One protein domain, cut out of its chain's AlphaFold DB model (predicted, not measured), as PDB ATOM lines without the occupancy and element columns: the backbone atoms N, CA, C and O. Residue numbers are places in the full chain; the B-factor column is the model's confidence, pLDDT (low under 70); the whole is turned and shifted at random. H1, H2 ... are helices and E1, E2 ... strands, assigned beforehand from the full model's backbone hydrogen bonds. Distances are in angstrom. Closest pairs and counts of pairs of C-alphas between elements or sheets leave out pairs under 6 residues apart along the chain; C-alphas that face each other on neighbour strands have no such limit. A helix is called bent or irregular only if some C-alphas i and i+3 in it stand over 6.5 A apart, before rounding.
ATOM      1  N   LYS A 298      11.075 -19.193 -25.168       66.06
ATOM      2  CA  LYS A 298      10.242 -18.002 -25.392       66.06
ATOM      3  C   LYS A 298      10.948 -16.857 -26.129       66.06
ATOM      4  O   LYS A 298      10.276 -16.085 -26.803       66.06
ATOM      5  N   SER A 299      12.280 -16.747 -26.056       60.66
ATOM      6  CA  SER A 299      13.009 -15.589 -26.608       60.66
ATOM      7  C   SER A 299      12.957 -15.465 -28.137       60.66
ATOM      8  O   SER A 299      13.207 -14.383 -28.656       60.66
ATOM      9  N   ASN A 300      12.591 -16.539 -28.847       57.88
ATOM     10  CA  ASN A 300      12.467 -16.572 -30.308       57.88
ATOM     11  C   ASN A 300      11.032 -16.873 -30.791       57.88
ATOM     12  O   ASN A 300      10.855 -17.224 -31.958       57.88
ATOM     13  N   GLN A 301      10.004 -16.745 -29.937       59.34
ATOM     14  CA  GLN A 301       8.637 -17.206 -30.239       59.34
ATOM     15  C   GLN A 301       8.092 -16.725 -31.597       59.34
ATOM     16  O   GLN A 301       7.640 -17.550 -32.388       59.34
ATOM     17  N   ILE A 302       8.244 -15.439 -31.928       59.75
ATOM     18  CA  ILE A 302       7.746 -14.834 -33.183       59.75
ATOM     19  C   ILE A 302       8.369 -15.469 -34.449       59.75
ATOM     20  O   ILE A 302       7.764 -15.451 -35.511       59.75
ATOM     21  N   LYS A 303       9.561 -16.077 -34.352       65.56
ATOM     22  CA  LYS A 303      10.247 -16.757 -35.474       65.56
ATOM     23  C   LYS A 303      10.119 -18.283 -35.437       65.56
ATOM     24  O   LYS A 303      10.633 -18.960 -36.323       65.56
ATOM     25  N   SER A 304       9.496 -18.823 -34.390       75.31
ATOM     26  CA  SER A 304       9.472 -20.264 -34.104       75.31
ATOM     27  C   SER A 304       8.286 -21.002 -34.726       75.31
ATOM     28  O   SER A 304       8.411 -22.184 -35.025       75.31
ATOM     29  N   VAL A 305       7.164 -20.318 -34.974       79.44
ATOM     30  CA  VAL A 305       6.001 -20.865 -35.689       79.44
ATOM     31  C   VAL A 305       5.905 -20.159 -37.039       79.44
ATOM     32  O   VAL A 305       5.916 -18.935 -37.095       79.44
ATOM     33  N   LEU A 306       5.848 -20.933 -38.120       79.75
ATOM     34  CA  LEU A 306       5.832 -20.445 -39.501       79.75
ATOM     35  C   LEU A 306       4.420 -20.459 -40.097       79.75
ATOM     36  O   LEU A 306       4.046 -19.546 -40.828       79.75
ATOM     37  N   ARG A 307       3.630 -21.498 -39.798       82.31
ATOM     38  CA  ARG A 307       2.279 -21.680 -40.346       82.31
ATOM     39  C   ARG A 307       1.398 -22.457 -39.376       82.31
ATOM     40  O   ARG A 307       1.856 -23.375 -38.701       82.31
ATOM     41  N   ILE A 308       0.115 -22.114 -39.352       81.44
ATOM     42  CA  ILE A 308      -0.929 -22.816 -38.600       81.44
ATOM     43  C   ILE A 308      -2.105 -23.060 -39.549       81.44
ATOM     44  O   ILE A 308      -2.479 -22.165 -40.307       81.44
ATOM     45  N   CYS A 309      -2.683 -24.262 -39.537       78.62
ATOM     46  CA  CYS A 309      -3.871 -24.617 -40.320       78.62
ATOM     47  C   CYS A 309      -4.779 -25.578 -39.533       78.62
ATOM     48  O   CYS A 309      -4.298 -26.513 -38.896       78.62
ATOM     49  N   ARG A 310      -6.101 -25.383 -39.623       80.56
ATOM     50  CA  ARG A 310      -7.126 -26.286 -39.072       80.56
ATOM     51  C   ARG A 310      -7.912 -26.955 -40.203       80.56
ATOM     52  O   ARG A 310      -8.138 -26.372 -41.258       80.56
ATOM     53  N   ASP A 311      -8.321 -28.185 -39.943       79.94
ATOM     54  CA  ASP A 311      -9.395 -28.930 -40.603       79.94
ATOM     55  C   ASP A 311     -10.287 -29.479 -39.469       79.94
ATOM     56  O   ASP A 311      -9.899 -29.452 -38.297       79.94
ATOM     57  N   ASN A 312     -11.451 -30.041 -39.775       81.06
ATOM     58  CA  ASN A 312     -12.448 -30.419 -38.762       81.06
ATOM     59  C   ASN A 312     -11.992 -31.487 -37.740       81.06
ATOM     60  O   ASN A 312     -12.663 -31.723 -36.735       81.06
ATOM     61  N   LYS A 313     -10.869 -32.157 -38.014       77.19
ATOM     62  CA  LYS A 313     -10.238 -33.207 -37.199       77.19
ATOM     63  C   LYS A 313      -8.761 -32.963 -36.900       77.19
ATOM     64  O   LYS A 313      -8.235 -33.587 -35.974       77.19
ATOM     65  N   TYR A 314      -8.101 -32.164 -37.737       78.56
ATOM     66  CA  TYR A 314      -6.648 -32.060 -37.819       78.56
ATOM     67  C   TYR A 314      -6.208 -30.643 -37.500       78.56
ATOM     68  O   TYR A 314      -6.739 -29.682 -38.054       78.56
ATOM     69  N   PHE A 315      -5.189 -30.536 -36.660       85.00
ATOM     70  CA  PHE A 315      -4.501 -29.288 -36.403       85.00
ATOM     71  C   PHE A 315      -3.052 -29.397 -36.871       85.00
ATOM     72  O   PHE A 315      -2.291 -30.223 -36.367       85.00
ATOM     73  N   PHE A 316      -2.699 -28.612 -37.884       83.94
ATOM     74  CA  PHE A 316      -1.373 -28.575 -38.482       83.94
ATOM     75  C   PHE A 316      -0.611 -27.343 -37.995       83.94
ATOM     76  O   PHE A 316      -1.127 -26.224 -38.066       83.94
ATOM     77  N   ILE A 317       0.623 -27.554 -37.542       86.56
ATOM     78  CA  ILE A 317       1.536 -26.489 -37.128       86.56
ATOM     79  C   ILE A 317       2.902 -26.748 -37.758       86.56
ATOM     80  O   ILE A 317       3.482 -27.824 -37.595       86.56
ATOM     81  N   GLU A 318       3.421 -25.742 -38.449       86.75
ATOM     82  CA  GLU A 318       4.769 -25.715 -38.999       86.75
ATOM     83  C   GLU A 318       5.655 -24.834 -38.120       86.75
ATOM     84  O   GLU A 318       5.359 -23.658 -37.904       86.75
ATOM     85  N   TYR A 319       6.745 -25.406 -37.621       86.69
ATOM     86  CA  TYR A 319       7.731 -24.749 -36.773       86.69
ATOM     87  C   TYR A 319       9.068 -24.560 -37.500       86.69
ATOM     88  O   TYR A 319       9.405 -25.296 -38.436       86.69
ATOM     89  N   SER A 320       9.879 -23.619 -37.011       84.69
ATOM     90  CA  SER A 320      11.266 -23.442 -37.450       84.69
ATOM     91  C   SER A 320      12.087 -24.726 -37.266       84.69
ATOM     92  O   SER A 320      11.784 -25.584 -36.433       84.69
ATOM     93  N   HIS A 321      13.173 -24.862 -38.033       78.94
ATOM     94  CA  HIS A 321      13.986 -26.086 -38.080       78.94
ATOM     95  C   HIS A 321      14.636 -26.499 -36.745       78.94
ATOM     96  O   HIS A 321      15.080 -27.633 -36.598       78.94
ATOM     97  N   ASP A 322      14.738 -25.561 -35.806       78.62
ATOM     98  CA  ASP A 322      15.423 -25.631 -34.514       78.62
ATOM     99  C   ASP A 322      14.456 -25.499 -33.327       78.62
ATOM    100  O   ASP A 322      14.890 -25.450 -32.174       78.62
ATOM    101  N   SER A 323      13.148 -25.448 -33.591       85.00
ATOM    102  CA  SER A 323      12.138 -25.295 -32.549       85.00
ATOM    103  C   SER A 323      12.078 -26.505 -31.618       85.00
ATOM    104  O   SER A 323      11.795 -27.630 -32.030       85.00
ATOM    105  N   ALA A 324      12.274 -26.244 -30.326       88.25
ATOM    106  CA  ALA A 324      11.962 -27.178 -29.253       88.25
ATOM    107  C   ALA A 324      10.499 -26.975 -28.824       88.25
ATOM    108  O   ALA A 324      10.133 -25.911 -28.317       88.25
ATOM    109  N   VAL A 325       9.675 -27.997 -29.048       88.75
ATOM    110  CA  VAL A 325       8.217 -27.963 -28.872       88.75
ATOM    111  C   VAL A 325       7.802 -28.919 -27.756       88.75
ATOM    112  O   VAL A 325       8.362 -30.002 -27.610       88.75
ATOM    113  N   GLU A 326       6.780 -28.533 -26.997       89.56
ATOM    114  CA  GLU A 326       6.129 -29.315 -25.951       89.56
ATOM    115  C   GLU A 326       4.680 -29.648 -26.371       89.56
ATOM    116  O   GLU A 326       3.751 -28.895 -26.060       89.56
ATOM    117  N   PRO A 327       4.438 -30.780 -27.067       86.69
ATOM    118  CA  PRO A 327       3.117 -31.086 -27.624       86.69
ATOM    119  C   PRO A 327       1.990 -31.207 -26.592       86.69
ATOM    120  O   PRO A 327       0.827 -31.053 -26.952       86.69
ATOM    121  N   ALA A 328       2.317 -31.425 -25.310       84.50
ATOM    122  CA  ALA A 328       1.364 -31.450 -24.196       84.50
ATOM    123  C   ALA A 328       0.442 -30.227 -24.162       84.50
ATOM    124  O   ALA A 328      -0.764 -30.388 -23.980       84.50
ATOM    125  N   LYS A 329       0.994 -29.039 -24.425       85.12
ATOM    126  CA  LYS A 329       0.262 -27.764 -24.416       85.12
ATOM    127  C   LYS A 329      -0.672 -27.571 -25.611       85.12
ATOM    128  O   LYS A 329      -1.522 -26.697 -25.562       85.12
ATOM    129  N   ILE A 330      -0.508 -28.374 -26.663       82.38
ATOM    130  CA  ILE A 330      -1.328 -28.350 -27.882       82.38
ATOM    131  C   ILE A 330      -2.455 -29.381 -27.760       82.38
ATOM    132  O   ILE A 330      -3.606 -29.111 -28.084       82.38
ATOM    133  N   THR A 331      -2.122 -30.574 -27.249       73.56
ATOM    134  CA  THR A 331      -3.030 -31.730 -27.152       73.56
ATOM    135  C   THR A 331      -4.104 -31.623 -26.064       73.56
ATOM    136  O   THR A 331      -4.850 -32.578 -25.851       73.56
ATOM    137  N   SER A 332      -4.166 -30.492 -25.363       68.31
ATOM    138  CA  SER A 332      -5.172 -30.162 -24.349       68.31
ATOM    139  C   SER A 332      -6.518 -29.730 -24.940       68.31
ATOM    140  O   SER A 332      -7.516 -29.770 -24.223       68.31
ATOM    141  N   ASN A 333      -6.579 -29.343 -26.222       68.56
ATOM    142  CA  ASN A 333      -7.833 -28.975 -26.879       68.56
ATOM    143  C   ASN A 333      -8.692 -30.240 -27.154       68.56
ATOM    144  O   ASN A 333      -8.252 -31.128 -27.889       68.56
ATOM    145  N   PRO A 334      -9.911 -30.357 -26.589       60.62
ATOM    146  CA  PRO A 334     -10.722 -31.572 -26.699       60.62
ATOM    147  C   PRO A 334     -11.432 -31.738 -28.052       60.62
ATOM    148  O   PRO A 334     -11.877 -32.845 -28.362       60.62
ATOM    149  N   GLU A 335     -11.554 -30.683 -28.866       67.62
ATOM    150  CA  GLU A 335     -12.211 -30.763 -30.178       67.62
ATOM    151  C   GLU A 335     -11.346 -31.498 -31.212       67.62
ATOM    152  O   GLU A 335     -11.849 -32.217 -32.083       67.62
ATOM    153  N   LEU A 336     -10.027 -31.318 -31.114       71.94
ATOM    154  CA  LEU A 336      -9.057 -31.762 -32.107       71.94
ATOM    155  C   LEU A 336      -8.494 -33.138 -31.739       71.94
ATOM    156  O   LEU A 336      -7.919 -33.362 -30.673       71.94
ATOM    157  N   LYS A 337      -8.657 -34.095 -32.659       77.19
ATOM    158  CA  LYS A 337      -8.289 -35.505 -32.436       77.19
ATOM    159  C   LYS A 337      -6.876 -35.826 -32.916       77.19
ATOM    160  O   LYS A 337      -6.243 -36.730 -32.365       77.19
ATOM    161  N   PHE A 338      -6.399 -35.105 -33.929       81.62
ATOM    162  CA  PHE A 338      -5.109 -35.322 -34.575       81.62
ATOM    163  C   PHE A 338      -4.338 -34.012 -34.710       81.62
ATOM    164  O   PHE A 338      -4.880 -32.990 -35.125       81.62
ATOM    165  N   TYR A 339      -3.050 -34.080 -34.407       85.25
ATOM    166  CA  TYR A 339      -2.112 -32.972 -34.439       85.25
ATOM    167  C   TYR A 339      -0.961 -33.368 -35.354       85.25
ATOM    168  O   TYR A 339      -0.388 -34.447 -35.188       85.25
ATOM    169  N   VAL A 340      -0.639 -32.525 -36.326       86.25
ATOM    170  CA  VAL A 340       0.445 -32.751 -37.281       86.25
ATOM    171  C   VAL A 340       1.452 -31.630 -37.105       86.25
ATOM    172  O   VAL A 340       1.183 -30.476 -37.427       86.25
ATOM    173  N   LEU A 341       2.595 -31.978 -36.524       88.75
ATOM    174  CA  LEU A 341       3.646 -31.043 -36.151       88.75
ATOM    175  C   LEU A 341       4.796 -31.216 -37.139       88.75
ATOM    176  O   LEU A 341       5.448 -32.262 -37.152       88.75
ATOM    177  N   GLN A 342       5.039 -30.212 -37.977       87.31
ATOM    178  CA  GLN A 342       6.213 -30.165 -38.840       87.31
ATOM    179  C   GLN A 342       7.302 -29.353 -38.137       87.31
ATOM    180  O   GLN A 342       7.114 -28.172 -37.866       87.31
ATOM    181  N   ILE A 343       8.441 -29.974 -37.837       84.88
ATOM    182  CA  ILE A 343       9.596 -29.323 -37.202       84.88
ATOM    183  C   ILE A 343      10.763 -29.415 -38.184       84.88
ATOM    184  O   ILE A 343      11.378 -30.473 -38.362       84.88
ATOM    185  N   GLY A 344      11.020 -28.314 -38.894       81.38
ATOM    186  CA  GLY A 344      11.917 -28.309 -40.046       81.38
ATOM    187  C   GLY A 344      11.424 -29.255 -41.143       81.38
ATOM    188  O   GLY A 344      10.441 -28.964 -41.817       81.38
ATOM    189  N   LYS A 345      12.122 -30.384 -41.323       82.44
ATOM    190  CA  LYS A 345      11.733 -31.438 -42.276       82.44
ATOM    191  C   LYS A 345      10.913 -32.564 -41.647       82.44
ATOM    192  O   LYS A 345      10.191 -33.232 -42.372       82.44
ATOM    193  N   SER A 346      11.016 -32.791 -40.337       83.56
ATOM    194  CA  SER A 346      10.342 -33.918 -39.684       83.56
ATOM    195  C   SER A 346       8.854 -33.622 -39.538       83.56
ATOM    196  O   SER A 346       8.499 -32.615 -38.930       83.56
ATOM    197  N   ILE A 347       7.990 -34.507 -40.037       86.31
ATOM    198  CA  ILE A 347       6.533 -34.409 -39.856       86.31
ATOM    199  C   ILE A 347       6.109 -35.467 -38.840       86.31
ATOM    200  O   ILE A 347       6.407 -36.648 -39.019       86.31
ATOM    201  N   VAL A 348       5.427 -35.048 -37.774       87.50
ATOM    202  CA  VAL A 348       5.069 -35.883 -36.621       87.50
ATOM    203  C   VAL A 348       3.558 -35.879 -36.427       87.50
ATOM    204  O   VAL A 348       2.970 -34.820 -36.221       87.50
ATOM    205  N   THR A 349       2.929 -37.057 -36.421       88.19
ATOM    206  CA  THR A 349       1.482 -37.179 -36.180       88.19
ATOM    207  C   THR A 349       1.205 -37.655 -34.759       88.19
ATOM    208  O   THR A 349       1.481 -38.809 -34.407       88.19
ATOM    209  N   VAL A 350       0.604 -36.786 -33.948       89.19
ATOM    210  CA  VAL A 350       0.187 -37.058 -32.567       89.19
ATOM    211  C   VAL A 350      -1.337 -37.161 -32.501       89.19
ATOM    212  O   VAL A 350      -2.060 -36.358 -33.083       89.19
ATOM    213  N   LYS A 351      -1.845 -38.152 -31.773       88.19
ATOM    214  CA  LYS A 351      -3.272 -38.364 -31.521       88.19
ATOM    215  C   LYS A 351      -3.536 -38.308 -30.019       88.19
ATOM    216  O   LYS A 351      -2.826 -38.968 -29.263       88.19
ATOM    217  N   SER A 352      -4.573 -37.590 -29.591       84.88
ATOM    218  CA  SER A 352      -5.038 -37.673 -28.199       84.88
ATOM    219  C   SER A 352      -5.839 -38.966 -27.989       84.88
ATOM    220  O   SER A 352      -6.733 -39.294 -28.779       84.88
ATOM    221  N   VAL A 353      -5.484 -39.748 -26.968       83.00
ATOM    222  CA  VAL A 353      -6.127 -41.020 -26.605       83.00
ATOM    223  C   VAL A 353      -6.231 -41.085 -25.086       83.00
ATOM    224  O   VAL A 353      -5.212 -41.195 -24.417       83.00
ATOM    225  N   GLU A 354      -7.451 -41.011 -24.544       82.31
ATOM    226  CA  GLU A 354      -7.711 -41.108 -23.092       82.31
ATOM    227  C   GLU A 354      -6.880 -40.103 -22.260       82.31
ATOM    228  O   GLU A 354      -6.357 -40.422 -21.197       82.31
ATOM    229  N   GLY A 355      -6.707 -38.880 -22.782       79.94
ATOM    230  CA  GLY A 355      -5.872 -37.827 -22.184       79.94
ATOM    231  C   GLY A 355      -4.366 -37.957 -22.460       79.94
ATOM    232  O   GLY A 355      -3.618 -37.010 -22.224       79.94
ATOM    233  N   LYS A 356      -3.910 -39.086 -23.015       87.25
ATOM    234  CA  LYS A 356      -2.501 -39.351 -23.337       87.25
ATOM    235  C   LYS A 356      -2.156 -38.971 -24.775       87.25
ATOM    236  O   LYS A 356      -2.956 -39.115 -25.702       87.25
ATOM    237  N   ARG A 357      -0.915 -38.533 -24.977       90.81
ATOM    238  CA  ARG A 357      -0.339 -38.194 -26.287       90.81
ATOM    239  C   ARG A 357       0.196 -39.444 -26.963       90.81
ATOM    240  O   ARG A 357       1.226 -39.960 -26.545       90.81
ATOM    241  N   ASN A 358      -0.450 -39.910 -28.024       91.88
ATOM    242  CA  ASN A 358       0.031 -41.043 -28.805       91.88
ATOM    243  C   ASN A 358       0.736 -40.573 -30.083       91.88
ATOM    244  O   ASN A 358       0.090 -40.042 -30.985       91.88
ATOM    245  N   TYR A 359       2.046 -40.784 -30.180       92.94
ATOM    246  CA  TYR A 359       2.825 -40.540 -31.394       92.94
ATOM    247  C   TYR A 359       2.607 -41.715 -32.351       92.94
ATOM    248  O   TYR A 359       2.912 -42.860 -32.023       92.94
ATOM    249  N   THR A 360       2.025 -41.442 -33.518       89.44
ATOM    250  CA  THR A 360       1.462 -42.475 -34.411       89.44
ATOM    251  C   THR A 360       2.191 -42.640 -35.738       89.44
ATOM    252  O   THR A 360       2.128 -43.728 -36.313       89.44
ATOM    253  N   ASP A 361       2.889 -41.605 -36.211       86.75
ATOM    254  CA  ASP A 361       3.771 -41.665 -37.379       86.75
ATOM    255  C   ASP A 361       4.812 -40.531 -37.342       86.75
ATOM    256  O   ASP A 361       4.564 -39.478 -36.745       86.75
ATOM    257  N   ILE A 362       5.961 -40.767 -37.980       86.62
ATOM    258  CA  ILE A 362       7.041 -39.809 -38.236       86.62
ATOM    259  C   ILE A 362       7.526 -39.999 -39.683       86.62
ATOM    260  O   ILE A 362       7.847 -41.118 -40.106       86.62
ATOM    261  N   LEU A 363       7.583 -38.902 -40.440       80.81
ATOM    262  CA  LEU A 363       7.967 -38.859 -41.854       80.81
ATOM    263  C   LEU A 363       9.179 -37.945 -42.092       80.81
ATOM    264  O   LEU A 363       9.493 -37.086 -41.268       80.81
ATOM    265  N   GLU A 364       9.822 -38.143 -43.249       79.94
ATOM    266  CA  GLU A 364      11.002 -37.430 -43.780       79.94
ATOM    267  C   GLU A 364      12.296 -37.527 -42.951       79.94
ATOM    268  O   GLU A 364      13.325 -37.961 -43.472       79.94
ATOM    269  N   SER A 365      12.277 -37.175 -41.665       84.69
ATOM    270  CA  SER A 365      13.459 -37.201 -40.797       84.69
ATOM    271  C   SER A 365      13.140 -37.592 -39.352       84.69
ATOM    272  O   SER A 365      11.986 -37.660 -38.935       84.69
ATOM    273  N   SER A 366      14.179 -37.915 -38.578       90.25
ATOM    274  CA  SER A 366      14.033 -38.284 -37.168       90.25
ATOM    275  C   SER A 366      13.697 -37.087 -36.278       90.25
ATOM    276  O   SER A 366      14.058 -35.952 -36.592       90.25
ATOM    277  N   ILE A 367      13.111 -37.356 -35.114       91.56
ATOM    278  CA  ILE A 367      12.986 -36.387 -34.016       91.56
ATOM    279  C   ILE A 367      13.706 -36.891 -32.766       91.56
ATOM    280  O   ILE A 367      13.881 -38.098 -32.583       91.56
ATOM    281  N   LYS A 368      14.091 -35.960 -31.890       93.69
ATOM    282  CA  LYS A 368      14.552 -36.255 -30.532       93.69
ATOM    283  C   LYS A 368      13.450 -35.865 -29.551       93.69
ATOM    284  O   LYS A 368      13.020 -34.716 -29.544       93.69
ATOM    285  N   MET A 369      13.018 -36.809 -28.728       93.62
ATOM    286  CA  MET A 369      12.166 -36.565 -27.568       93.62
ATOM    287  C   MET A 369      13.034 -36.529 -26.315       93.62
ATOM    288  O   MET A 369      13.934 -37.353 -26.175       93.62
ATOM    289  N   THR A 370      12.754 -35.610 -25.398       93.50
ATOM    290  CA  THR A 370      13.474 -35.488 -24.125       93.50
ATOM    291  C   THR A 370      12.483 -35.652 -22.981       93.50
ATOM    292  O   THR A 370      11.439 -35.002 -22.965       93.50
ATOM    293  N   PHE A 371      12.805 -36.535 -22.037       92.75
ATOM    294  CA  PHE A 371      12.021 -36.785 -20.832       92.75
ATOM    295  C   PHE A 371      12.846 -36.381 -19.612       92.75
ATOM    296  O   PHE A 371      13.917 -36.940 -19.374       92.75
ATOM    297  N   THR A 372      12.353 -35.421 -18.835       90.94
ATOM    298  CA  THR A 372      12.945 -35.047 -17.545       90.94
ATOM    299  C   THR A 372      12.545 -36.078 -16.490       90.94
ATOM    300  O   THR A 372      11.364 -36.390 -16.351       90.94
ATOM    301  N   THR A 373      13.518 -36.619 -15.757       89.88
ATOM    302  CA  THR A 373      13.323 -37.682 -14.754       89.88
ATOM    303  C   THR A 373      14.088 -37.378 -13.463       89.88
ATOM    304  O   THR A 373      14.887 -36.443 -13.408       89.88
ATOM    305  N   GLU A 374      13.896 -38.192 -12.422       88.62
ATOM    306  CA  GLU A 374      14.567 -38.031 -11.127       88.62
ATOM    307  C   GLU A 374      16.093 -38.239 -11.176       88.62
ATOM    308  O   GLU A 374      16.797 -37.828 -10.254       88.62
ATOM    309  N   VAL A 375      16.610 -38.849 -12.249       89.56
ATOM    310  CA  VAL A 375      18.051 -39.069 -12.490       89.56
ATOM    311  C   VAL A 375      18.625 -38.168 -13.596       89.56
ATOM    312  O   VAL A 375      19.759 -38.368 -14.021       89.56
ATOM    313  N   GLY A 376      17.860 -37.171 -14.054       89.06
ATOM    314  CA  GLY A 376      18.242 -36.247 -15.126       89.06
ATOM    315  C   GLY A 376      17.406 -36.426 -16.395       89.06
ATOM    316  O   GLY A 376      16.297 -36.957 -16.362       89.06
ATOM    317  N   GLU A 377      17.919 -35.960 -17.529       92.94
ATOM    318  CA  GLU A 377      17.239 -36.121 -18.817       92.94
ATOM    319  C   GLU A 377      17.503 -37.503 -19.429       92.94
ATOM    320  O   GLU A 377      18.604 -38.054 -19.334       92.94
ATOM    321  N   VAL A 378      16.479 -38.045 -20.087       93.94
ATOM    322  CA  VAL A 378      16.558 -39.223 -20.954       93.94
ATOM    323  C   VAL A 378      16.075 -38.814 -22.341       93.94
ATOM    324  O   VAL A 378      14.901 -38.491 -22.533       93.94
ATOM    325  N   ASN A 379      16.979 -38.817 -23.317       95.31
ATOM    326  CA  ASN A 379      16.661 -38.546 -24.711       95.31
ATOM    327  C   ASN A 379      16.361 -39.848 -25.465       95.31
ATOM    328  O   ASN A 379      17.059 -40.853 -25.326       95.31
ATOM    329  N   ILE A 380      15.326 -39.810 -26.301       95.81
ATOM    330  CA  ILE A 380      14.911 -40.900 -27.185       95.81
ATOM    331  C   ILE A 380      14.867 -40.353 -28.605       95.81
ATOM    332  O   ILE A 380      14.190 -39.359 -28.874       95.81
ATOM    333  N   GLN A 381      15.565 -41.005 -29.527       95.62
ATOM    334  CA  GLN A 381      15.472 -40.707 -30.947       95.62
ATOM    335  C   GLN A 381      14.399 -41.591 -31.581       95.62
ATOM    336  O   GLN A 381      14.411 -42.813 -31.440       95.62
ATOM    337  N   LEU A 382      13.468 -40.963 -32.294       94.50
ATOM    338  CA  LEU A 382      12.483 -41.656 -33.111       94.50
ATOM    339  C   LEU A 382      12.825 -41.429 -34.579       94.50
ATOM    340  O   LEU A 382      12.866 -40.282 -35.031       94.50
ATOM    341  N   SER A 383      13.087 -42.504 -35.323       92.19
ATOM    342  CA  SER A 383      13.487 -42.428 -36.732       92.19
ATOM    343  C   SER A 383      12.606 -43.324 -37.618       92.19
ATOM    344  O   SER A 383      12.307 -44.458 -37.235       92.19
ATOM    345  N   PRO A 384      12.154 -42.867 -38.805       87.31
ATOM    346  CA  PRO A 384      11.545 -43.775 -39.774       87.31
ATOM    347  C   PRO A 384      12.582 -44.836 -40.156       87.31
ATOM    348  O   PRO A 384      13.725 -44.492 -40.463       87.31
ATOM    349  N   SER A 385      12.220 -46.126 -40.098       77.62
ATOM    350  CA  SER A 385      13.221 -47.185 -40.284       77.62
ATOM    351  C   SER A 385      13.842 -47.118 -41.679       77.62
ATOM    352  O   SER A 385      15.057 -46.992 -41.807       77.62
ATOM    353  N   ASP A 386      12.982 -47.155 -42.697       73.12
ATOM    354  CA  ASP A 386      13.293 -47.095 -44.126       73.12
ATOM    355  C   ASP A 386      12.046 -46.579 -44.863       73.12
ATOM    356  O   ASP A 386      10.937 -46.686 -44.332       73.12
ATOM    357  N   LYS A 387      12.189 -46.078 -46.099       57.09
ATOM    358  CA  LYS A 387      11.091 -45.448 -46.873       57.09
ATOM    359  C   LYS A 387       9.801 -46.279 -46.987       57.09
ATOM    360  O   LYS A 387       8.707 -45.717 -46.975       57.09
ATOM    361  N   ASN A 388       9.935 -47.605 -47.055       59.34
ATOM    362  CA  ASN A 388       8.820 -48.544 -47.231       59.34
ATOM    363  C   ASN A 388       8.523 -49.354 -45.954       59.34
ATOM    364  O   ASN A 388       7.772 -50.327 -45.989       59.34
ATOM    365  N   SER A 389       9.142 -49.006 -44.822       74.00
ATOM    366  CA  SER A 389       8.919 -49.707 -43.560       74.00
ATOM    367  C   SER A 389       7.700 -49.139 -42.839       74.00
ATOM    368  O   SER A 389       7.604 -47.933 -42.611       74.00
ATOM    369  N   ASN A 390       6.805 -50.016 -42.375       82.69
ATOM    370  CA  ASN A 390       5.737 -49.624 -41.453       82.69
ATOM    371  C   ASN A 390       6.253 -49.356 -40.026       82.69
ATOM    372  O   ASN A 390       5.436 -49.226 -39.122       82.69
ATOM    373  N   LYS A 391       7.573 -49.314 -39.792       90.06
ATOM    374  CA  LYS A 391       8.176 -49.197 -38.460       90.06
ATOM    375  C   LYS A 391       8.863 -47.852 -38.252       90.06
ATOM    376  O   LYS A 391       9.670 -47.417 -39.076       90.06
ATOM    377  N   ILE A 392       8.601 -47.260 -37.093       92.38
ATOM    378  CA  ILE A 392       9.416 -46.196 -36.505       92.38
ATOM    379  C   ILE A 392      10.368 -46.857 -35.510       92.38
ATOM    380  O   ILE A 392       9.900 -47.534 -34.594       92.38
ATOM    381  N   ARG A 393      11.684 -46.696 -35.690       94.88
ATOM    382  CA  ARG A 393      12.690 -47.129 -34.710       94.88
ATOM    383  C   ARG A 393      12.636 -46.230 -33.478       94.88
ATOM    384  O   ARG A 393      12.394 -45.029 -33.590       94.88
ATOM    385  N   VAL A 394      12.869 -46.837 -32.318       96.44
ATOM    386  CA  VAL A 394      12.936 -46.185 -31.007       96.44
ATOM    387  C   VAL A 394      14.334 -46.442 -30.459       96.44
ATOM    388  O   VAL A 394      14.656 -47.556 -30.047       96.44
ATOM    389  N   GLU A 395      15.178 -45.421 -30.517       95.69
ATOM    390  CA  GLU A 395      16.616 -45.505 -30.265       95.69
ATOM    391  C   GLU A 395      16.979 -44.654 -29.035       95.69
ATOM    392  O   GLU A 395      16.410 -43.588 -28.803       95.69
ATOM    393  N   ILE A 396      17.917 -45.134 -28.219       95.31
ATOM    394  CA  ILE A 396      18.419 -44.455 -27.017       95.31
ATOM    395  C   ILE A 396      19.948 -44.535 -27.031       95.31
ATOM    396  O   ILE A 396      20.495 -45.592 -27.348       95.31
ATOM    397  N   SER A 397      20.636 -43.429 -26.739       92.50
ATOM    398  CA  SER A 397      22.106 -43.394 -26.755       92.50
ATOM    399  C   SER A 397      22.699 -44.167 -25.571       92.50
ATOM    400  O   SER A 397      22.040 -44.326 -24.546       92.50
ATOM    401  N   ASP A 398      23.963 -44.597 -25.653       89.31
ATOM    402  CA  ASP A 398      24.664 -45.243 -24.525       89.31
ATOM    403  C   ASP A 398      24.791 -44.340 -23.280       89.31
ATOM    404  O   ASP A 398      25.043 -44.825 -22.174       89.31
ATOM    405  N   GLU A 399      24.651 -43.023 -23.444       88.56
ATOM    406  CA  GLU A 399      24.664 -42.049 -22.353       88.56
ATOM    407  C   GLU A 399      23.286 -41.953 -21.691       88.56
ATOM    408  O   GLU A 399      23.157 -42.270 -20.507       88.56
ATOM    409  N   ASP A 400      22.241 -41.670 -22.474       92.69
ATOM    410  CA  ASP A 400      20.844 -41.666 -22.016       92.69
ATOM    411  C   ASP A 400      20.434 -43.021 -21.426       92.69
ATOM    412  O   ASP A 400      19.652 -43.095 -20.476       92.69
ATOM    413  N   ARG A 401      21.003 -44.117 -21.947       92.25
ATOM    414  CA  ARG A 401      20.754 -45.473 -21.462       92.25
ATOM    415  C   ARG A 401      21.189 -45.659 -20.013       92.25
ATOM    416  O   ARG A 401      20.501 -46.365 -19.283       92.25
ATOM    417  N   LYS A 402      22.273 -45.013 -19.569       89.88
ATOM    418  CA  LYS A 402      22.723 -45.076 -18.165       89.88
ATOM    419  C   LYS A 402      21.719 -44.412 -17.232       89.88
ATOM    420  O   LYS A 402      21.479 -44.951 -16.154       89.88
ATOM    421  N   ASN A 403      21.145 -43.284 -17.646       90.06
ATOM    422  CA  ASN A 403      20.105 -42.581 -16.894       90.06
ATOM    423  C   ASN A 403      18.836 -43.443 -16.862       90.06
ATOM    424  O   ASN A 403      18.379 -43.842 -15.793       90.06
ATOM    425  N   PHE A 404      18.347 -43.862 -18.032       92.44
ATOM    426  CA  PHE A 404      17.188 -44.747 -18.159       92.44
ATOM    427  C   PHE A 404      17.320 -46.035 -17.335       92.44
ATOM    428  O   PHE A 404      16.351 -46.475 -16.714       92.44
ATOM    429  N   ASP A 405      18.508 -46.648 -17.291       91.25
ATOM    430  CA  ASP A 405      18.701 -47.887 -16.545       91.25
ATOM    431  C   ASP A 405      18.811 -47.707 -15.018       91.25
ATOM    432  O   ASP A 405      18.590 -48.692 -14.305       91.25
ATOM    433  N   GLN A 406      19.047 -46.482 -14.528       92.56
ATOM    434  CA  GLN A 406      19.031 -46.106 -13.104       92.56
ATOM    435  C   GLN A 406      17.637 -45.750 -12.562       92.56
ATOM    436  O   GLN A 406      17.448 -45.787 -11.343       92.56
ATOM    437  N   LEU A 407      16.666 -45.442 -13.431       91.25
ATOM    438  CA  LEU A 407      15.281 -45.161 -13.032       91.25
ATOM    439  C   LEU A 407      14.709 -46.304 -12.189       91.25
ATOM    440  O   LEU A 407      14.747 -47.473 -12.596       91.25
ATOM    441  N   LYS A 408      14.118 -45.964 -11.040       88.50
ATOM    442  CA  LYS A 408      13.483 -46.959 -10.156       88.50
ATOM    443  C   LYS A 408      12.228 -47.533 -10.807       88.50
ATOM    444  O   LYS A 408      12.059 -48.751 -10.869       88.50
ATOM    445  N   ASN A 409      11.403 -46.650 -11.366       88.38
ATOM    446  CA  ASN A 409      10.121 -46.980 -11.973       88.38
ATOM    447  C   ASN A 409      10.158 -46.734 -13.486       88.38
ATOM    448  O   ASN A 409       9.457 -45.880 -14.017       88.38
ATOM    449  N   LYS A 410      10.950 -47.527 -14.221       90.00
ATOM    450  CA  LYS A 410      11.119 -47.395 -15.687       90.00
ATOM    451  C   LYS A 410       9.814 -47.355 -16.496       90.00
ATOM    452  O   LYS A 410       9.854 -46.919 -17.635       90.00
ATOM    453  N   LYS A 411       8.688 -47.823 -15.944       88.75
ATOM    454  CA  LYS A 411       7.358 -47.798 -16.579       88.75
ATOM    455  C   LYS A 411       6.635 -46.448 -16.502       88.75
ATOM    456  O   LYS A 411       5.715 -46.244 -17.282       88.75
ATOM    457  N   GLU A 412       7.027 -45.568 -15.583       88.94
ATOM    458  CA  GLU A 412       6.406 -44.251 -15.357       88.94
ATOM    459  C   GLU A 412       7.021 -43.157 -16.251       88.94
ATOM    460  O   GLU A 412       6.485 -42.054 -16.352       88.94
ATOM    461  N   ILE A 413       8.125 -43.454 -16.957       91.75
ATOM    462  CA  ILE A 413       8.737 -42.515 -17.905       91.75
ATOM    463  C   ILE A 413       7.736 -42.130 -18.999       91.75
ATOM    464  O   ILE A 413       7.288 -42.965 -19.785       91.75
ATOM    465  N   GLY A 414       7.391 -40.842 -19.046       88.81
ATOM    466  CA  GLY A 414       6.395 -40.336 -19.980       88.81
ATOM    467  C   GLY A 414       5.034 -41.007 -19.806       88.81
ATOM    468  O   GLY A 414       4.462 -41.438 -20.798       88.81
ATOM    469  N   GLU A 415       4.515 -41.108 -18.579       89.88
ATOM    470  CA  GLU A 415       3.220 -41.743 -18.286       89.88
ATOM    471  C   GLU A 415       2.066 -41.252 -19.189       89.88
ATOM    472  O   GLU A 415       1.253 -42.060 -19.643       89.88
ATOM    473  N   ASP A 416       2.037 -39.960 -19.530       89.25
ATOM    474  CA  ASP A 416       1.064 -39.335 -20.445       89.25
ATOM    475  C   ASP A 416       1.435 -39.447 -21.939       89.25
ATOM    476  O   ASP A 416       0.899 -38.727 -22.788       89.25
ATOM    477  N   CYS A 417       2.394 -40.305 -22.280       93.25
ATOM    478  CA  CYS A 417       2.960 -40.460 -23.613       93.25
ATOM    479  C   CYS A 417       2.909 -41.923 -24.064       93.25
ATOM    480  O   CYS A 417       3.338 -42.841 -23.366       93.25
ATOM    481  N   LEU A 418       2.427 -42.132 -25.285       94.44
ATOM    482  CA  LEU A 418       2.378 -43.419 -25.962       94.44
ATOM    483  C   LEU A 418       3.114 -43.323 -27.300       94.44
ATOM    484  O   LEU A 418       3.062 -42.295 -27.975       94.44
ATOM    485  N   LEU A 419       3.779 -44.404 -27.695       95.12
ATOM    486  CA  LEU A 419       4.487 -44.536 -28.968       95.12
ATOM    487  C   LEU A 419       3.861 -45.704 -29.738       95.12
ATOM    488  O   LEU A 419       4.004 -46.861 -29.346       95.12
ATOM    489  N   GLY A 420       3.077 -45.414 -30.778       91.69
ATOM    490  CA  GLY A 420       2.289 -46.420 -31.502       91.69
ATOM    491  C   GLY A 420       1.263 -47.161 -30.631       91.69
ATOM    492  O   GLY A 420       0.894 -48.288 -30.946       91.69
ATOM    493  N   GLY A 421       0.816 -46.553 -29.527       92.31
ATOM    494  CA  GLY A 421      -0.046 -47.173 -28.511       92.31
ATOM    495  C   GLY A 421       0.685 -47.941 -27.398       92.31
ATOM    496  O   GLY A 421       0.032 -48.374 -26.454       92.31
ATOM    497  N   TYR A 422       2.012 -48.083 -27.463       94.62
ATOM    498  CA  TYR A 422       2.821 -48.667 -26.386       94.62
ATOM    499  C   TYR A 422       3.256 -47.607 -25.373       94.62
ATOM    500  O   TYR A 422       3.402 -46.438 -25.727       94.62
ATOM    501  N   SER A 423       3.534 -48.015 -24.129       95.19
ATOM    502  CA  SER A 423       4.255 -47.154 -23.183       95.19
ATOM    503  C   SER A 423       5.649 -46.814 -23.729       95.19
ATOM    504  O   SER A 423       6.229 -47.594 -24.491       95.19
ATOM    505  N   VAL A 424       6.222 -45.679 -23.314       95.56
ATOM    506  CA  VAL A 424       7.593 -45.293 -23.698       95.56
ATOM    507  C   VAL A 424       8.595 -46.404 -23.340       95.56
ATOM    508  O   VAL A 424       9.440 -46.766 -24.158       95.56
ATOM    509  N   TYR A 425       8.444 -47.020 -22.164       95.62
ATOM    510  CA  TYR A 425       9.244 -48.167 -21.722       95.62
ATOM    511  C   TYR A 425       9.178 -49.368 -22.677       95.62
ATOM    512  O   TYR A 425      10.215 -49.903 -23.082       95.62
ATOM    513  N   ASP A 426       7.967 -49.808 -23.026       96.06
ATOM    514  CA  ASP A 426       7.774 -50.992 -23.864       96.06
ATOM    515  C   ASP A 426       8.254 -50.732 -25.298       96.06
ATOM    516  O   ASP A 426       8.885 -51.602 -25.899       96.06
ATOM    517  N   ALA A 427       8.059 -49.513 -25.806       95.94
ATOM    518  CA  ALA A 427       8.549 -49.078 -27.108       95.94
ATOM    519  C   ALA A 427      10.091 -49.065 -27.191       95.94
ATOM    520  O   ALA A 427      10.643 -49.592 -28.156       95.94
ATOM    521  N   ILE A 428      10.800 -48.562 -26.164       95.31
ATOM    522  CA  ILE A 428      12.275 -48.657 -26.074       95.31
ATOM    523  C   ILE A 428      12.717 -50.123 -26.024       95.31
ATOM    524  O   ILE A 428      13.673 -50.515 -26.692       95.31
ATOM    525  N   LYS A 429      12.037 -50.954 -25.225       94.75
ATOM    526  CA  LYS A 429      12.376 -52.376 -25.073       94.75
ATOM    527  C   LYS A 429      12.169 -53.167 -26.371       94.75
ATOM    528  O   LYS A 429      12.923 -54.099 -26.638       94.75
ATOM    529  N   GLN A 430      11.156 -52.807 -27.156       94.69
ATOM    530  CA  GLN A 430      10.881 -53.368 -28.478       94.69
ATOM    531  C   GLN A 430      11.823 -52.807 -29.560       94.69
ATOM    532  O   GLN A 430      12.063 -53.475 -30.566       94.69
ATOM    533  N   GLY A 431      12.355 -51.595 -29.365       94.62
ATOM    534  CA  GLY A 431      13.224 -50.880 -30.308       94.62
ATOM    535  C   GLY A 431      12.491 -50.296 -31.521       94.62
ATOM    536  O   GLY A 431      13.120 -49.699 -32.394       94.62
ATOM    537  N   TYR A 432      11.170 -50.476 -31.614       94.31
ATOM    538  CA  TYR A 432      10.324 -49.906 -32.661       94.31
ATOM    539  C   TYR A 432       8.840 -49.938 -32.275       94.31
ATOM    540  O   TYR A 432       8.420 -50.782 -31.484       94.31
ATOM    541  N   PHE A 433       8.025 -49.116 -32.938       93.38
ATOM    542  CA  PHE A 433       6.572 -49.300 -33.017       93.38
ATOM    543  C   PHE A 433       6.103 -49.349 -34.479       93.38
ATOM    544  O   PHE A 433       6.796 -48.870 -35.380       93.38
ATOM    545  N   GLU A 434       4.944 -49.963 -34.735       89.62
ATOM    546  CA  GLU A 434       4.311 -49.874 -36.056       89.62
ATOM    547  C   GLU A 434       3.614 -48.521 -36.204       89.62
ATOM    548  O   GLU A 434       2.771 -48.156 -35.381       89.62
ATOM    549  N   LYS A 435       3.927 -47.808 -37.288       81.06
ATOM    550  CA  LYS A 435       3.131 -46.694 -37.799       81.06
ATOM    551  C   LYS A 435       1.658 -47.098 -37.824       81.06
ATOM    552  O   LYS A 435       1.314 -48.218 -38.224       81.06
ATOM    553  N   HIS A 436       0.772 -46.198 -37.410       69.38
ATOM    554  CA  HIS A 436      -0.656 -46.496 -37.380       69.38
ATOM    555  C   HIS A 436      -1.136 -46.856 -38.795       69.38
ATOM    556  O   HIS A 436      -1.112 -46.009 -39.669       69.38
ATOM    557  N   LYS A 437      -1.614 -48.092 -39.030       52.69
ATOM    558  CA  LYS A 437      -1.915 -48.612 -40.389       52.69
ATOM    559  C   LYS A 437      -2.814 -47.739 -41.277       52.69
ATOM    560  O   LYS A 437      -2.671 -47.804 -42.495       52.69
ATOM    561  N   LYS A 438      -3.683 -46.901 -40.697       49.69
ATOM    562  CA  LYS A 438      -4.479 -45.907 -41.444       49.69
ATOM    563  C   LYS A 438      -3.631 -44.797 -42.083       49.69
ATOM    564  O   LYS A 438      -4.067 -44.210 -43.059       49.69
ATOM    565  N   LEU A 439      -2.430 -44.567 -41.550       44.81
ATOM    566  CA  LEU A 439      -1.396 -43.661 -42.043       44.81
ATOM    567  C   LEU A 439      -0.320 -44.356 -42.913       44.81
ATOM    568  O   LEU A 439       0.646 -43.723 -43.318       44.81
ATOM    569  N   CYS A 440      -0.443 -45.659 -43.208       33.41
ATOM    570  CA  CYS A 440       0.646 -46.419 -43.846       33.41
ATOM    571  C   CYS A 440       0.534 -46.597 -45.367       33.41
ATOM    572  O   CYS A 440       1.533 -46.925 -45.996       33.41
ATOM    573  N   GLN A 441      -0.635 -46.401 -45.983       34.81
ATOM    574  CA  GLN A 441      -0.838 -46.633 -47.431       34.81
ATOM    575  C   GLN A 441      -0.397 -45.429 -48.292       34.81
ATOM    576  O   GLN A 441      -1.005 -45.104 -49.311       34.81
ATOM    577  N   PHE A 442       0.625 -44.717 -47.816       39.03
ATOM    578  CA  PHE A 442       0.742 -43.265 -47.954       39.03
ATOM    579  C   PHE A 442       2.046 -42.800 -48.588       39.03
ATOM    580  O   PHE A 442       2.013 -42.012 -49.534       39.03
ATOM    581  N   SER A 443       3.185 -43.336 -48.149       38.16
ATOM    582  CA  SER A 443       4.477 -43.038 -48.776       38.16
ATOM    583  C   SER A 443       4.570 -43.576 -50.211       38.16
ATOM    584  O   SER A 443       5.190 -42.943 -51.063       38.16
ATOM    585  N   GLU A 444       3.905 -44.698 -50.512       35.94
ATOM    586  CA  GLU A 444       3.955 -45.339 -51.837       35.94
ATOM    587  C   GLU A 444       3.248 -44.531 -52.942       35.94
ATOM    588  O   GLU A 444       3.680 -44.563 -54.096       35.94
ATOM    589  N   ASN A 445       2.195 -43.775 -52.602       33.31
ATOM    590  CA  ASN A 445       1.453 -42.948 -53.563       33.31
ATOM    591  C   ASN A 445       1.993 -41.512 -53.648       33.31
ATOM    592  O   ASN A 445       2.080 -40.967 -54.748       33.31
TER     593      ASN A 445
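This is residues 298 to 445 of the 482 residues of an uncharacterized protein of Wolbachia endosymbiont of Aleurodicus dispersus (UniProt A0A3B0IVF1). Two strongly twisted sheets form a sandwich, partly face to face with their strands crossed: a larger one of six strands and a smaller, curled one of four. E5 of the larger sheet is closest to the middle, E1 and E2 lie beyond the smaller sheet with H1 at that far end, H2 is beside E7 of the smaller sheet, and H3 is by E8 and E9. The printed part has 148 residues, in the order H1, E1 to E8, H2, E9, H3, E10, and its class is mixed, helices and strands. The larger sheet runs E1 E2 E3 E4 E5 E9, mixed; the smaller runs E6 E7 E8 E10, antiparallel. The whole is compact and rounded, with a radius of gyration of the C-alphas of 15.3 A and spans of 42 by 40 by 29 A.

Begin with the larger sheet: E1, residues 305 to 310, E2, 314 to 319, E3, 338 to 343, E4, 346 to 353, E5, 356 to 363, and E9, 417 to 419. E1 and E2 are a hairpin, with N 309 and O 316 2.9 A apart; E2 and E3 are parallel, with N 317 and O 340 at 3.0 A. E3 E4 E5 are a meander, each strand the antiparallel neighbour of the one before: look at N 341 and O 348, 2.9 A, and N 351 and O 358, 2.8 A. E9 is parallel to E5, with N 418 and O 357 at 2.8 A. Cross to the smaller sheet: E6, residues 367 to 373, E7, 376 to 384, E8, 391 to 395, and E10, 432 to 434. E6 E7 E8 are another meander, with N 369 and O 380 at 2.8 A and N 383 and O 393 at 3.1 A; E8 and E10 have N 392 and O 433 at 3.0 A. The strands of the two sheets stand at 87 degrees; the closest C-alphas of E5 and E7 are Ile 362 and Pro 384, 6.2 A. H2, residues 398 to 406, is at the smaller sheet's level; its closest C-alphas with E7 are Asp 400 and Val 378, 5.0 A. H3, 424 to 430, is on that sheet at a height of 5.5 A, over none of its strands, and only grazes the larger sheet. H1, 298 to 304, is irregular, with C-alphas 299 and 302 8.5 A apart. Every O i to N i+4 pair is within hydrogen-bond range in H3, 3 of 5 in H2 and 1 of 3 in H1, where 3 of 4 O i to N i+3 pairs are.

Find C-alpha 298, where H1 begins, at (10.242, -18.002, -25.392). E7 runs 26.6 A from C-alpha 376 at (18.242, -36.247, -15.126); E4 measures 22.2 A, E5 21.3 A and H2 12.8 A. E10 ends at C-alpha 434, (4.311, -49.874, -36.056).

The C-alphas farthest apart, Lys 408 and Asn 445, are 45.2 A apart. The printed part has no cut, and its one long link, E2 to E3, has 18 residues. Look for pLDDT under 70 at residues 298 to 303, 332 to 335, 387 to 388 and 436 to 445.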